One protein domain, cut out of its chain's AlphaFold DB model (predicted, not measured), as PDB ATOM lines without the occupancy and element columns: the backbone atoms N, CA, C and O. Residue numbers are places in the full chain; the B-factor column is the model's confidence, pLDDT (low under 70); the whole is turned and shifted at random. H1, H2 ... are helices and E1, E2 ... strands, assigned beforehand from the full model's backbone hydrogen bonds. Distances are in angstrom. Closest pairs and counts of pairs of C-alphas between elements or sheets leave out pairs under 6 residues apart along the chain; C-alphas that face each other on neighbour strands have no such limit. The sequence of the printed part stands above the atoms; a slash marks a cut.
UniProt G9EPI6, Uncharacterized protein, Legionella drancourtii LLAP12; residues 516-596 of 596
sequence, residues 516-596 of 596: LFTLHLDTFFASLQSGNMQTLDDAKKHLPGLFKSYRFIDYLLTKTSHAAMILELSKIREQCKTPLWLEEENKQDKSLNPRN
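Overview. This is residues 516 to 596 of the 596 residues of an uncharacterized protein of Legionella drancourtii LLAP12 (UniProt G9EPI6). Two helical hairpins, H1 with H2 and H3 with H4, sit next to each other as a body; the helix H5 sticks out from it at one end of the long axis, and the short strand E1 lies at the other. The printed part has 81 residues, with one named strand and five named helices in the order E1, H1, H2, H3, H4, H5, and its class is mostly helix. The whole is loose, with a radius of gyration of the C-alphas of 14.6 A, and spans 46 by 24 by 17 A.

Arrangement. Start at E1, residues 516 to 520, which pairs with no named strand; its closest C-alpha to H2, residues 533 to 542, is that of Phe 517, 6.6 A from that of His 542. H1, residues 521 to 529, touches H2 at the C-alphas of Ser 527 and Thr 535, 6.8 A apart, at a steep tilt of 41 degrees, opposite ways. Next, H3, residues 550 to 557, touches H4, residues 563 to 575, at Tyr 550 and Arg 573, their closest C-alphas, 5.8 A apart, at a shallow tilt of 3 degrees, opposite ways. Between the hairpins, H1 and H4 are close but not clearly touching, the C-alphas of Leu 528 and Met 565 being 6.6 A apart. H5, residues 580 to 591, is apart from H4. In the five helices every O i to N i+4 pair is within hydrogen-bond range.

Along the chain. Find C-alpha 516 at (-25.040, -24.738, -2.686); E1 runs 13.4 A from there. H1 is 12.1 A long, H2 14.4 A and H3 10.5 A. H4 runs 18.9 A from C-alpha 563 at (-51.280, -23.580, -17.724). H5 runs 16.9 A to C-alpha 591 at (-48.589, -38.165, -40.304).

Size, cuts and confidence. The C-alphas of Leu 516 and Arg 595, the two farthest apart, are 49.6 A apart. The printed part has no cut and no long link. Residues 580 to 596 stand free; pLDDT is under 70 at residues 578 to 596.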
ATOM      1  N   LEU A 516     -24.865 -25.938  -1.859       84.00
ATOM      2  CA  LEU A 516     -25.040 -24.738  -2.686       84.00
ATOM      3  C   LEU A 516     -26.509 -24.492  -3.025       84.00
ATOM      4  O   LEU A 516     -26.949 -23.349  -3.117       84.00
ATOM      5  N   PHE A 517     -27.254 -25.569  -3.247       90.31
ATOM      6  CA  PHE A 517     -28.666 -25.525  -3.579       90.31
ATOM      7  C   PHE A 517     -29.342 -26.800  -3.096       90.31
ATOM      8  O   PHE A 517     -28.776 -27.889  -3.197       90.31
ATOM      9  N   THR A 518     -30.571 -26.667  -2.611       92.00
ATOM     10  CA  THR A 518     -31.377 -27.792  -2.148       92.00
ATOM     11  C   THR A 518     -32.795 -27.652  -2.676       92.00
ATOM     12  O   THR A 518     -33.502 -26.699  -2.358       92.00
ATOM     13  N   LEU A 519     -33.217 -28.635  -3.465       92.31
ATOM     14  CA  LEU A 519     -34.566 -28.770  -3.984       92.31
ATOM     15  C   LEU A 519     -35.340 -29.776  -3.132       92.31
ATOM     16  O   LEU A 519     -35.095 -30.979  -3.205       92.31
ATOM     17  N   HIS A 520     -36.293 -29.290  -2.343       92.81
ATOM     18  CA  HIS A 520     -37.257 -30.135  -1.639       92.81
ATOM     19  C   HIS A 520     -38.467 -30.387  -2.545       92.81
ATOM     20  O   HIS A 520     -39.193 -29.444  -2.876       92.81
ATOM     21  N   LEU A 521     -38.685 -31.639  -2.965       91.06
ATOM     22  CA  LEU A 521     -39.632 -31.927  -4.051       91.06
ATOM     23  C   LEU A 521     -41.084 -31.608  -3.681       91.06
ATOM     24  O   LEU A 521     -41.791 -31.041  -4.505       91.06
ATOM     25  N   ASP A 522     -41.510 -31.860  -2.443       88.50
ATOM     26  CA  ASP A 522     -42.885 -31.563  -2.016       88.50
ATOM     27  C   ASP A 522     -43.195 -30.054  -2.099       88.50
ATOM     28  O   ASP A 522     -44.215 -29.640  -2.657       88.50
ATOM     29  N   THR A 523     -42.268 -29.207  -1.634       91.81
ATOM     30  CA  THR A 523     -42.403 -27.743  -1.752       91.81
ATOM     31  C   THR A 523     -42.266 -27.257  -3.192       91.81
ATOM     32  O   THR A 523     -42.927 -26.298  -3.598       91.81
ATOM     33  N   PHE A 524     -41.438 -27.937  -3.987       94.19
ATOM     34  CA  PHE A 524     -41.274 -27.628  -5.398       94.19
ATOM     35  C   PHE A 524     -42.561 -27.916  -6.172       94.19
ATOM     36  O   PHE A 524     -43.020 -27.057  -6.917       94.19
ATOM     37  N   PHE A 525     -43.213 -29.058  -5.936       93.12
ATOM     38  CA  PHE A 525     -44.492 -29.389  -6.566       93.12
ATOM     39  C   PHE A 525     -45.592 -28.394  -6.189       93.12
ATOM     40  O   PHE A 525     -46.312 -27.931  -7.070       93.12
ATOM     41  N   ALA A 526     -45.675 -27.978  -4.921       92.19
ATOM     42  CA  ALA A 526     -46.595 -26.913  -4.511       92.19
ATOM     43  C   ALA A 526     -46.308 -25.577  -5.235       92.19
ATOM     44  O   ALA A 526     -47.230 -24.854  -5.627       92.19
ATOM     45  N   SER A 527     -45.032 -25.270  -5.478       92.25
ATOM     46  CA  SER A 527     -44.603 -24.080  -6.227       92.25
ATOM     47  C   SER A 527     -44.953 -24.175  -7.720       92.25
ATOM     48  O   SER A 527     -45.439 -23.207  -8.305       92.25
ATOM     49  N   LEU A 528     -44.800 -25.353  -8.334       92.44
ATOM     50  CA  LEU A 528     -45.233 -25.604  -9.714       92.44
ATOM     51  C   LEU A 528     -46.758 -25.529  -9.857       92.44
ATOM     52  O   LEU A 528     -47.264 -25.007 -10.850       92.44
ATOM     53  N   GLN A 529     -47.504 -26.028  -8.874       91.81
ATOM     54  CA  GLN A 529     -48.967 -25.985  -8.868       91.81
ATOM     55  C   GLN A 529     -49.500 -24.549  -8.726       91.81
ATOM     56  O   GLN A 529     -50.537 -24.218  -9.295       91.81
ATOM     57  N   SER A 530     -48.778 -23.690  -7.998       92.00
ATOM     58  CA  SER A 530     -49.105 -22.265  -7.833       92.00
ATOM     59  C   SER A 530     -48.558 -21.362  -8.946       92.00
ATOM     60  O   SER A 530     -48.816 -20.161  -8.930       92.00
ATOM     61  N   GLY A 531     -47.835 -21.913  -9.927       90.81
ATOM     62  CA  GLY A 531     -47.330 -21.150 -11.070       90.81
ATOM     63  C   GLY A 531     -46.074 -20.315 -10.791       90.81
ATOM     64  O   GLY A 531     -45.781 -19.394 -11.552       90.81
ATOM     65  N   ASN A 532     -45.309 -20.621  -9.739       93.00
ATOM     66  CA  ASN A 532     -44.094 -19.879  -9.389       93.00
ATOM     67  C   ASN A 532     -42.906 -20.202 -10.323       93.00
ATOM     68  O   ASN A 532     -42.139 -21.136 -10.079       93.00
ATOM     69  N   MET A 533     -42.755 -19.417 -11.395       93.06
ATOM     70  CA  MET A 533     -41.700 -19.586 -12.413       93.06
ATOM     71  C   MET A 533     -40.287 -19.435 -11.855       93.06
ATOM     72  O   MET A 533     -39.389 -20.150 -12.293       93.06
ATOM     73  N   GLN A 534     -40.097 -18.582 -10.845       94.81
ATOM     74  CA  GLN A 534     -38.779 -18.353 -10.258       94.81
ATOM     75  C   GLN A 534     -38.199 -19.645  -9.678       94.81
ATOM     76  O   GLN A 534     -37.043 -19.972  -9.925       94.81
ATOM     77  N   THR A 535     -39.015 -20.432  -8.971       92.56
ATOM     78  CA  THR A 535     -38.562 -21.704  -8.392       92.56
ATOM     79  C   THR A 535     -38.181 -22.724  -9.469       92.56
ATOM     80  O   THR A 535     -37.231 -23.487  -9.286       92.56
ATOM     81  N   LEU A 536     -38.893 -22.742 -10.601       94.12
ATOM     82  CA  LEU A 536     -38.542 -23.582 -11.749       94.12
ATOM     83  C   LEU A 536     -37.206 -23.146 -12.369       94.12
ATOM     84  O   LEU A 536     -36.355 -23.995 -12.638       94.12
ATOM     85  N   ASP A 537     -36.997 -21.844 -12.558       94.75
ATOM     86  CA  ASP A 537     -35.763 -21.307 -13.138       94.75
ATOM     87  C   ASP A 537     -34.548 -21.488 -12.217       94.75
ATOM     88  O   ASP A 537     -33.471 -21.865 -12.690       94.75
ATOM     89  N   ASP A 538     -34.724 -21.334 -10.904       93.00
ATOM     90  CA  ASP A 538     -33.683 -21.623  -9.916       93.00
ATOM     91  C   ASP A 538     -33.291 -23.108  -9.952       93.00
ATOM     92  O   ASP A 538     -32.105 -23.447 -10.026       93.00
ATOM     93  N   ALA A 539     -34.276 -24.014 -10.000       92.88
ATOM     94  CA  ALA A 539     -34.014 -25.444 -10.135       92.88
ATOM     95  C   ALA A 539     -33.282 -25.773 -11.450       92.88
ATOM     96  O   ALA A 539     -32.311 -26.532 -11.430       92.88
ATOM     97  N   LYS A 540     -33.684 -25.174 -12.581       92.00
ATOM     98  CA  LYS A 540     -33.022 -25.346 -13.891       92.00
ATOM     99  C   LYS A 540     -31.562 -24.905 -13.856       92.00
ATOM    100  O   LYS A 540     -30.696 -25.600 -14.384       92.00
ATOM    101  N   LYS A 541     -31.289 -23.765 -13.220       90.62
ATOM    102  CA  LYS A 541     -29.944 -23.195 -13.105       90.62
ATOM    103  C   LYS A 541     -29.009 -24.086 -12.288       90.62
ATOM    104  O   LYS A 541     -27.861 -24.279 -12.678       90.62
ATOM    105  N   HIS A 542     -29.486 -24.611 -11.160       88.94
ATOM    106  CA  HIS A 542     -28.646 -25.347 -10.212       88.94
ATOM    107  C   HIS A 542     -28.602 -26.865 -10.459       88.94
ATOM    108  O   HIS A 542     -27.622 -27.514 -10.096       88.94
ATOM    109  N   LEU A 543     -29.618 -27.437 -11.111       88.06
ATOM    110  CA  LEU A 543     -29.720 -28.867 -11.424       88.06
ATOM    111  C   LEU A 543     -29.991 -29.109 -12.924       88.06
ATOM    112  O   LEU A 543     -30.948 -29.804 -13.269       88.06
ATOM    113  N   PRO A 544     -29.167 -28.590 -13.852       85.56
ATOM    114  CA  PRO A 544     -29.445 -28.683 -15.287       85.56
ATOM    115  C   PRO A 544     -29.556 -30.128 -15.801       85.56
ATOM    116  O   PRO A 544     -30.327 -30.381 -16.722       85.56
ATOM    117  N   GLY A 545     -28.840 -31.093 -15.205       79.31
ATOM    118  CA  GLY A 545     -28.945 -32.510 -15.575       79.31
ATOM    119  C   GLY A 545     -30.336 -33.110 -15.329       79.31
ATOM    120  O   GLY A 545     -30.772 -33.983 -16.076       79.31
ATOM    121  N   LEU A 546     -31.065 -32.594 -14.334       84.38
ATOM    122  CA  LEU A 546     -32.439 -32.986 -14.010       84.38
ATOM    123  C   LEU A 546     -33.397 -32.664 -15.167       84.38
ATOM    124  O   LEU A 546     -34.212 -33.491 -15.567       84.38
ATOM    125  N   PHE A 547     -33.249 -31.467 -15.741       90.25
ATOM    126  CA  PHE A 547     -34.140 -30.932 -16.773       90.25
ATOM    127  C   PHE A 547     -33.786 -31.391 -18.193       90.25
ATOM    128  O   PHE A 547     -34.483 -31.049 -19.145       90.25
ATOM    129  N   LYS A 548     -32.743 -32.214 -18.340       85.06
ATOM    130  CA  LYS A 548     -32.473 -32.980 -19.567       85.06
ATOM    131  C   LYS A 548     -33.190 -34.335 -19.585       85.06
ATOM    132  O   LYS A 548     -33.318 -34.951 -20.640       85.06
ATOM    133  N   SER A 549     -33.683 -34.809 -18.436       84.69
ATOM    134  CA  SER A 549     -34.414 -36.075 -18.344       84.69
ATOM    135  C   SER A 549     -35.864 -35.910 -18.793       84.69
ATOM    136  O   SER A 549     -36.699 -35.397 -18.049       84.69
ATOM    137  N   TYR A 550     -36.192 -36.438 -19.975       83.56
ATOM    138  CA  TYR A 550     -37.563 -36.419 -20.486       83.56
ATOM    139  C   TYR A 550     -38.554 -37.081 -19.512       83.56
ATOM    140  O   TYR A 550     -39.653 -36.574 -19.319       83.56
ATOM    141  N   ARG A 551     -38.139 -38.158 -18.825       80.62
ATOM    142  CA  ARG A 551     -38.966 -38.871 -17.836       80.62
ATOM    143  C   ARG A 551     -39.238 -38.044 -16.589       80.62
ATOM    144  O   ARG A 551     -40.333 -38.127 -16.036       80.62
ATOM    145  N   PHE A 552     -38.250 -37.285 -16.124       87.06
ATOM    146  CA  PHE A 552     -38.445 -36.401 -14.984       87.06
ATOM    147  C   PHE A 552     -39.369 -35.235 -15.348       87.06
ATOM    148  O   PHE A 552     -40.271 -34.920 -14.578       87.06
ATOM    149  N   ILE A 553     -39.219 -34.653 -16.543       91.69
ATOM    150  CA  ILE A 553     -40.137 -33.611 -17.024       91.69
ATOM    151  C   ILE A 553     -41.561 -34.153 -17.193       91.69
ATOM    152  O   ILE A 553     -42.503 -33.516 -16.725       91.69
ATOM    153  N   ASP A 554     -41.724 -35.347 -17.770       87.81
ATOM    154  CA  ASP A 554     -43.027 -36.018 -17.867       87.81
ATOM    155  C   ASP A 554     -43.639 -36.220 -16.474       87.81
ATOM    156  O   ASP A 554     -44.824 -35.963 -16.271       87.81
ATOM    157  N   TYR A 555     -42.826 -36.588 -15.480       88.31
ATOM    158  CA  TYR A 555     -43.276 -36.662 -14.093       88.31
ATOM    159  C   TYR A 555     -43.708 -35.296 -13.544       88.31
ATOM    160  O   TYR A 555     -44.787 -35.212 -12.961       88.31
ATOM    161  N   LEU A 556     -42.945 -34.218 -13.764       91.56
ATOM    162  CA  LEU A 556     -43.336 -32.864 -13.346       91.56
ATOM    163  C   LEU A 556     -44.653 -32.412 -13.983       91.56
ATOM    164  O   LEU A 556     -45.477 -31.805 -13.299       91.56
ATOM    165  N   LEU A 557     -44.883 -32.749 -15.255       91.56
ATOM    166  CA  LEU A 557     -46.142 -32.468 -15.950       91.56
ATOM    167  C   LEU A 557     -47.338 -33.157 -15.270       91.56
ATOM    168  O   LEU A 557     -48.423 -32.588 -15.243       91.56
ATOM    169  N   THR A 558     -47.147 -34.321 -14.634       89.50
ATOM    170  CA  THR A 558     -48.205 -34.957 -13.815       89.50
ATOM    171  C   THR A 558     -48.449 -34.277 -12.463       89.50
ATOM    172  O   THR A 558     -49.416 -34.612 -11.777       89.50
ATOM    173  N   LYS A 559     -47.573 -33.355 -12.041       91.56
ATOM    174  CA  LYS A 559     -47.613 -32.686 -10.729       91.56
ATOM    175  C   LYS A 559     -48.102 -31.244 -10.777       91.56
ATOM    176  O   LYS A 559     -48.186 -30.620  -9.725       91.56
ATOM    177  N   THR A 560     -48.422 -30.718 -11.956       92.50
ATOM    178  CA  THR A 560     -48.980 -29.373 -12.102       92.50
ATOM    179  C   THR A 560     -50.183 -29.367 -13.036       92.50
ATOM    180  O   THR A 560     -50.187 -30.034 -14.066       92.50
ATOM    181  N   SER A 561     -51.204 -28.582 -12.694       91.94
ATOM    182  CA  SER A 561     -52.291 -28.224 -13.616       91.94
ATOM    183  C   SER A 561     -52.235 -26.762 -14.080       91.94
ATOM    184  O   SER A 561     -53.135 -26.297 -14.779       91.94
ATOM    185  N   HIS A 562     -51.188 -26.014 -13.706       95.50
ATOM    186  CA  HIS A 562     -51.074 -24.592 -14.018       95.50
ATOM    187  C   HIS A 562     -50.633 -24.369 -15.473       95.50
ATOM    188  O   HIS A 562     -49.531 -24.751 -15.868       95.50
ATOM    189  N   ALA A 563     -51.458 -23.685 -16.271       93.19
ATOM    190  CA  ALA A 563     -51.280 -23.580 -17.724       93.19
ATOM    191  C   ALA A 563     -49.910 -23.023 -18.159       93.19
ATOM    192  O   ALA A 563     -49.271 -23.585 -19.046       93.19
ATOM    193  N   ALA A 564     -49.423 -21.956 -17.516       91.44
ATOM    194  CA  ALA A 564     -48.121 -21.372 -17.859       91.44
ATOM    195  C   ALA A 564     -46.943 -22.308 -17.524       91.44
ATOM    196  O   ALA A 564     -45.949 -22.326 -18.244       91.44
ATOM    197  N   MET A 565     -47.081 -23.118 -16.467       94.25
ATOM    198  CA  MET A 565     -46.062 -24.092 -16.066       94.25
ATOM    199  C   MET A 565     -46.029 -25.274 -17.011       94.25
ATOM    200  O   MET A 565     -44.956 -25.689 -17.429       94.25
ATOM    201  N   ILE A 566     -47.208 -25.776 -17.382       94.69
ATOM    202  CA  ILE A 566     -47.342 -26.816 -18.399       94.69
ATOM    203  C   ILE A 566     -46.672 -26.349 -19.690       94.69
ATOM    204  O   ILE A 566     -45.845 -27.074 -20.224       94.69
ATOM    205  N   LEU A 567     -46.953 -25.123 -20.146       94.69
ATOM    206  CA  LEU A 567     -46.350 -24.584 -21.364       94.69
ATOM    207  C   LEU A 567     -44.815 -24.553 -21.291       94.69
ATOM    208  O   LEU A 567     -44.153 -24.966 -22.241       94.69
ATOM    209  N   GLU A 568     -44.241 -24.073 -20.188       95.69
ATOM    210  CA  GLU A 568     -42.784 -24.029 -20.021       95.69
ATOM    211  C   GLU A 568     -42.171 -25.432 -19.918       95.69
ATOM    212  O   GLU A 568     -41.201 -25.736 -20.610       95.69
ATOM    213  N   LEU A 569     -42.752 -26.318 -19.106       95.00
ATOM    214  CA  LEU A 569     -42.294 -27.700 -18.977       95.00
ATOM    215  C   LEU A 569     -42.406 -28.454 -20.307       95.00
ATOM    216  O   LEU A 569     -41.506 -29.221 -20.631       95.00
ATOM    217  N   SER A 570     -43.442 -28.205 -21.112       93.69
ATOM    218  CA  SER A 570     -43.568 -28.759 -22.464       93.69
ATOM    219  C   SER A 570     -42.470 -28.251 -23.402       93.69
ATOM    220  O   SER A 570     -41.890 -29.053 -24.127       93.69
ATOM    221  N   LYS A 571     -42.099 -26.965 -23.347       93.75
ATOM    222  CA  LYS A 571     -40.949 -26.450 -24.119       93.75
ATOM    223  C   LYS A 571     -39.638 -27.112 -23.706       93.75
ATOM    224  O   LYS A 571     -38.827 -27.456 -24.559       93.75
ATOM    225  N   ILE A 572     -39.425 -27.304 -22.404       93.50
ATOM    226  CA  ILE A 572     -38.249 -28.025 -21.895       93.50
ATOM    227  C   ILE A 572     -38.291 -29.476 -22.386       93.50
ATOM    228  O   ILE A 572     -37.292 -29.998 -22.875       93.50
ATOM    229  N   ARG A 573     -39.467 -30.108 -22.330       90.88
ATOM    230  CA  ARG A 573     -39.691 -31.485 -22.769       90.88
ATOM    231  C   ARG A 573     -39.359 -31.713 -24.242       90.88
ATOM    232  O   ARG A 573     -38.882 -32.798 -24.577       90.88
ATOM    233  N   GLU A 574     -39.604 -30.723 -25.100       87.25
ATOM    234  CA  GLU A 574     -39.255 -30.737 -26.530       87.25
ATOM    235  C   GLU A 574     -37.741 -30.676 -26.778       87.25
ATOM    236  O   GLU A 574     -37.267 -31.151 -27.807       87.25
ATOM    237  N   GLN A 575     -36.975 -30.116 -25.838       87.88
ATOM    238  CA  GLN A 575     -35.513 -30.033 -25.912       87.88
ATOM    239  C   GLN A 575     -34.827 -31.286 -25.357       87.88
ATOM    240  O   GLN A 575     -33.641 -31.506 -25.611       87.88
ATOM    241  N   CYS A 576     -35.540 -32.105 -24.576       83.00
ATOM    242  CA  CYS A 576     -34.986 -33.335 -24.030       83.00
ATOM    243  C   CYS A 576     -34.719 -34.349 -25.146       83.00
ATOM    244  O   CYS A 576     -35.598 -34.647 -25.956       83.00
ATOM    245  N   LYS A 577     -33.533 -34.965 -25.123       72.69
ATOM    246  CA  LYS A 577     -33.230 -36.098 -25.996       72.69
ATOM    247  C   LYS A 577     -34.129 -37.267 -25.610       72.69
ATOM    248  O   LYS A 577     -34.044 -37.799 -24.501       72.69
ATOM    249  N   THR A 578     -34.991 -37.670 -26.531       66.75
ATOM    250  CA  THR A 578     -35.796 -38.878 -26.378       66.75
ATOM    251  C   THR A 578     -35.134 -40.046 -27.101       66.75
ATOM    252  O   THR A 578     -34.365 -39.843 -28.040       66.75
ATOM    253  N   PRO A 579     -35.385 -41.292 -26.682       59.84
ATOM    254  CA  PRO A 579     -34.945 -42.445 -27.452       59.84
ATOM    255  C   PRO A 579     -35.486 -42.372 -28.889       59.84
ATOM    256  O   PRO A 579     -36.661 -42.066 -29.081       59.84
ATOM    257  N   LEU A 580     -34.652 -42.692 -29.888       51.59
ATOM    258  CA  LEU A 580     -34.976 -42.571 -31.325       51.59
ATOM    259  C   LEU A 580     -36.323 -43.202 -31.714       51.59
ATOM    260  O   LEU A 580     -37.035 -42.678 -32.565       51.59
ATOM    261  N   TRP A 581     -36.700 -44.303 -31.065       50.78
ATOM    262  CA  TRP A 581     -37.964 -44.984 -31.333       50.78
ATOM    263  C   TRP A 581     -39.200 -44.163 -30.911       50.78
ATOM    264  O   TRP A 581     -40.227 -44.259 -31.575       50.78
ATOM    265  N   LEU A 582     -39.100 -43.319 -29.876       55.78
ATOM    266  CA  LEU A 582     -40.179 -42.428 -29.421       55.78
ATOM    267  C   LEU A 582     -40.348 -41.226 -30.374       55.78
ATOM    268  O   LEU A 582     -41.451 -40.727 -30.591       55.78
ATOM    269  N   GLU A 583     -39.251 -40.759 -30.980       59.19
ATOM    270  CA  GLU A 583     -39.271 -39.672 -31.971       59.19
ATOM    271  C   GLU A 583     -39.968 -40.078 -33.274       59.19
ATOM    272  O   GLU A 583     -40.565 -39.243 -33.956       59.19
ATOM    273  N   GLU A 584     -39.894 -41.356 -33.637       53.09
ATOM    274  CA  GLU A 584     -40.509 -41.896 -34.849       53.09
ATOM    275  C   GLU A 584     -42.014 -42.168 -34.681       53.09
ATOM    276  O   GLU A 584     -42.760 -41.958 -35.636       53.09
ATOM    277  N   GLU A 585     -42.483 -42.533 -33.482       52.53
ATOM    278  CA  GLU A 585     -43.922 -42.617 -33.162       52.53
ATOM    279  C   GLU A 585     -44.597 -41.243 -33.206       52.53
ATOM    280  O   GLU A 585     -45.603 -41.069 -33.891       52.53
ATOM    281  N   ASN A 586     -43.984 -40.225 -32.592       54.72
ATOM    282  CA  ASN A 586     -44.498 -38.852 -32.647       54.72
ATOM    283  C   ASN A 586     -44.561 -38.297 -34.084       54.72
ATOM    284  O   ASN A 586     -45.369 -37.414 -34.387       54.72
ATOM    285  N   LYS A 587     -43.717 -38.805 -34.993       52.16
ATOM    286  CA  LYS A 587     -43.779 -38.497 -36.431       52.16
ATOM    287  C   LYS A 587     -44.897 -39.269 -37.140       52.16
ATOM    288  O   LYS A 587     -45.508 -38.710 -38.049       52.16
ATOM    289  N   GLN A 588     -45.195 -40.503 -36.728       45.94
ATOM    290  CA  GLN A 588     -46.314 -41.280 -37.268       45.94
ATOM    291  C   GLN A 588     -47.677 -40.717 -36.837       45.94
ATOM    292  O   GLN A 588     -48.539 -40.557 -37.702       45.94
ATOM    293  N   ASP A 589     -47.840 -40.290 -35.582       45.25
ATOM    294  CA  ASP A 589     -49.069 -39.631 -35.105       45.25
ATOM    295  C   ASP A 589     -49.325 -38.287 -35.807       45.25
ATOM    296  O   ASP A 589     -50.457 -37.975 -36.179       45.25
ATOM    297  N   LYS A 590     -48.268 -37.516 -36.103       43.28
ATOM    298  CA  LYS A 590     -48.381 -36.295 -36.924       43.28
ATOM    299  C   LYS A 590     -48.685 -36.590 -38.400       43.28
ATOM    300  O   LYS A 590     -49.320 -35.773 -39.057       43.28
ATOM    301  N   SER A 591     -48.276 -37.748 -38.924       40.06
ATOM    302  CA  SER A 591     -48.589 -38.165 -40.304       40.06
ATOM    303  C   SER A 591     -50.005 -38.733 -40.477       40.06
ATOM    304  O   SER A 591     -50.522 -38.758 -41.593       40.06
ATOM    305  N   LEU A 592     -50.650 -39.146 -39.380       37.72
ATOM    306  CA  LEU A 592     -52.027 -39.647 -39.358       37.72
ATOM    307  C   LEU A 592     -53.073 -38.545 -39.129       37.72
ATOM    308  O   LEU A 592     -54.266 -38.826 -39.225       37.72
ATOM    309  N   ASN A 593     -52.656 -37.290 -38.910       40.84
ATOM    310  CA  ASN A 593     -53.575 -36.159 -38.783       40.84
ATOM    311  C   ASN A 593     -53.176 -34.964 -39.679       40.84
ATOM    312  O   ASN A 593     -52.713 -33.938 -39.186       40.84
ATOM    313  N   PRO A 594     -53.371 -35.050 -41.012       34.91
ATOM    314  CA  PRO A 594     -53.079 -33.957 -41.941       34.91
ATOM    315  C   PRO A 594     -54.182 -32.878 -41.990       34.91
ATOM    316  O   PRO A 594     -54.334 -32.200 -43.003       34.91
ATOM    317  N   ARG A 595     -54.991 -32.717 -40.934       37.34
ATOM    318  CA  ARG A 595     -55.991 -31.641 -40.840       37.34
ATOM    319  C   ARG A 595     -55.895 -30.908 -39.506       37.34
ATOM    320  O   ARG A 595     -56.667 -31.171 -38.590       37.34
ATOM    321  N   ASN A 596     -54.951 -29.976 -39.456       34.69
ATOM    322  CA  ASN A 596     -55.191 -28.602 -39.021       34.69
ATOM    323  C   ASN A 596     -54.417 -27.667 -39.942       34.69
ATOM    324  O   ASN A 596     -53.212 -27.936 -40.146       34.69
TER     325      ASN A 596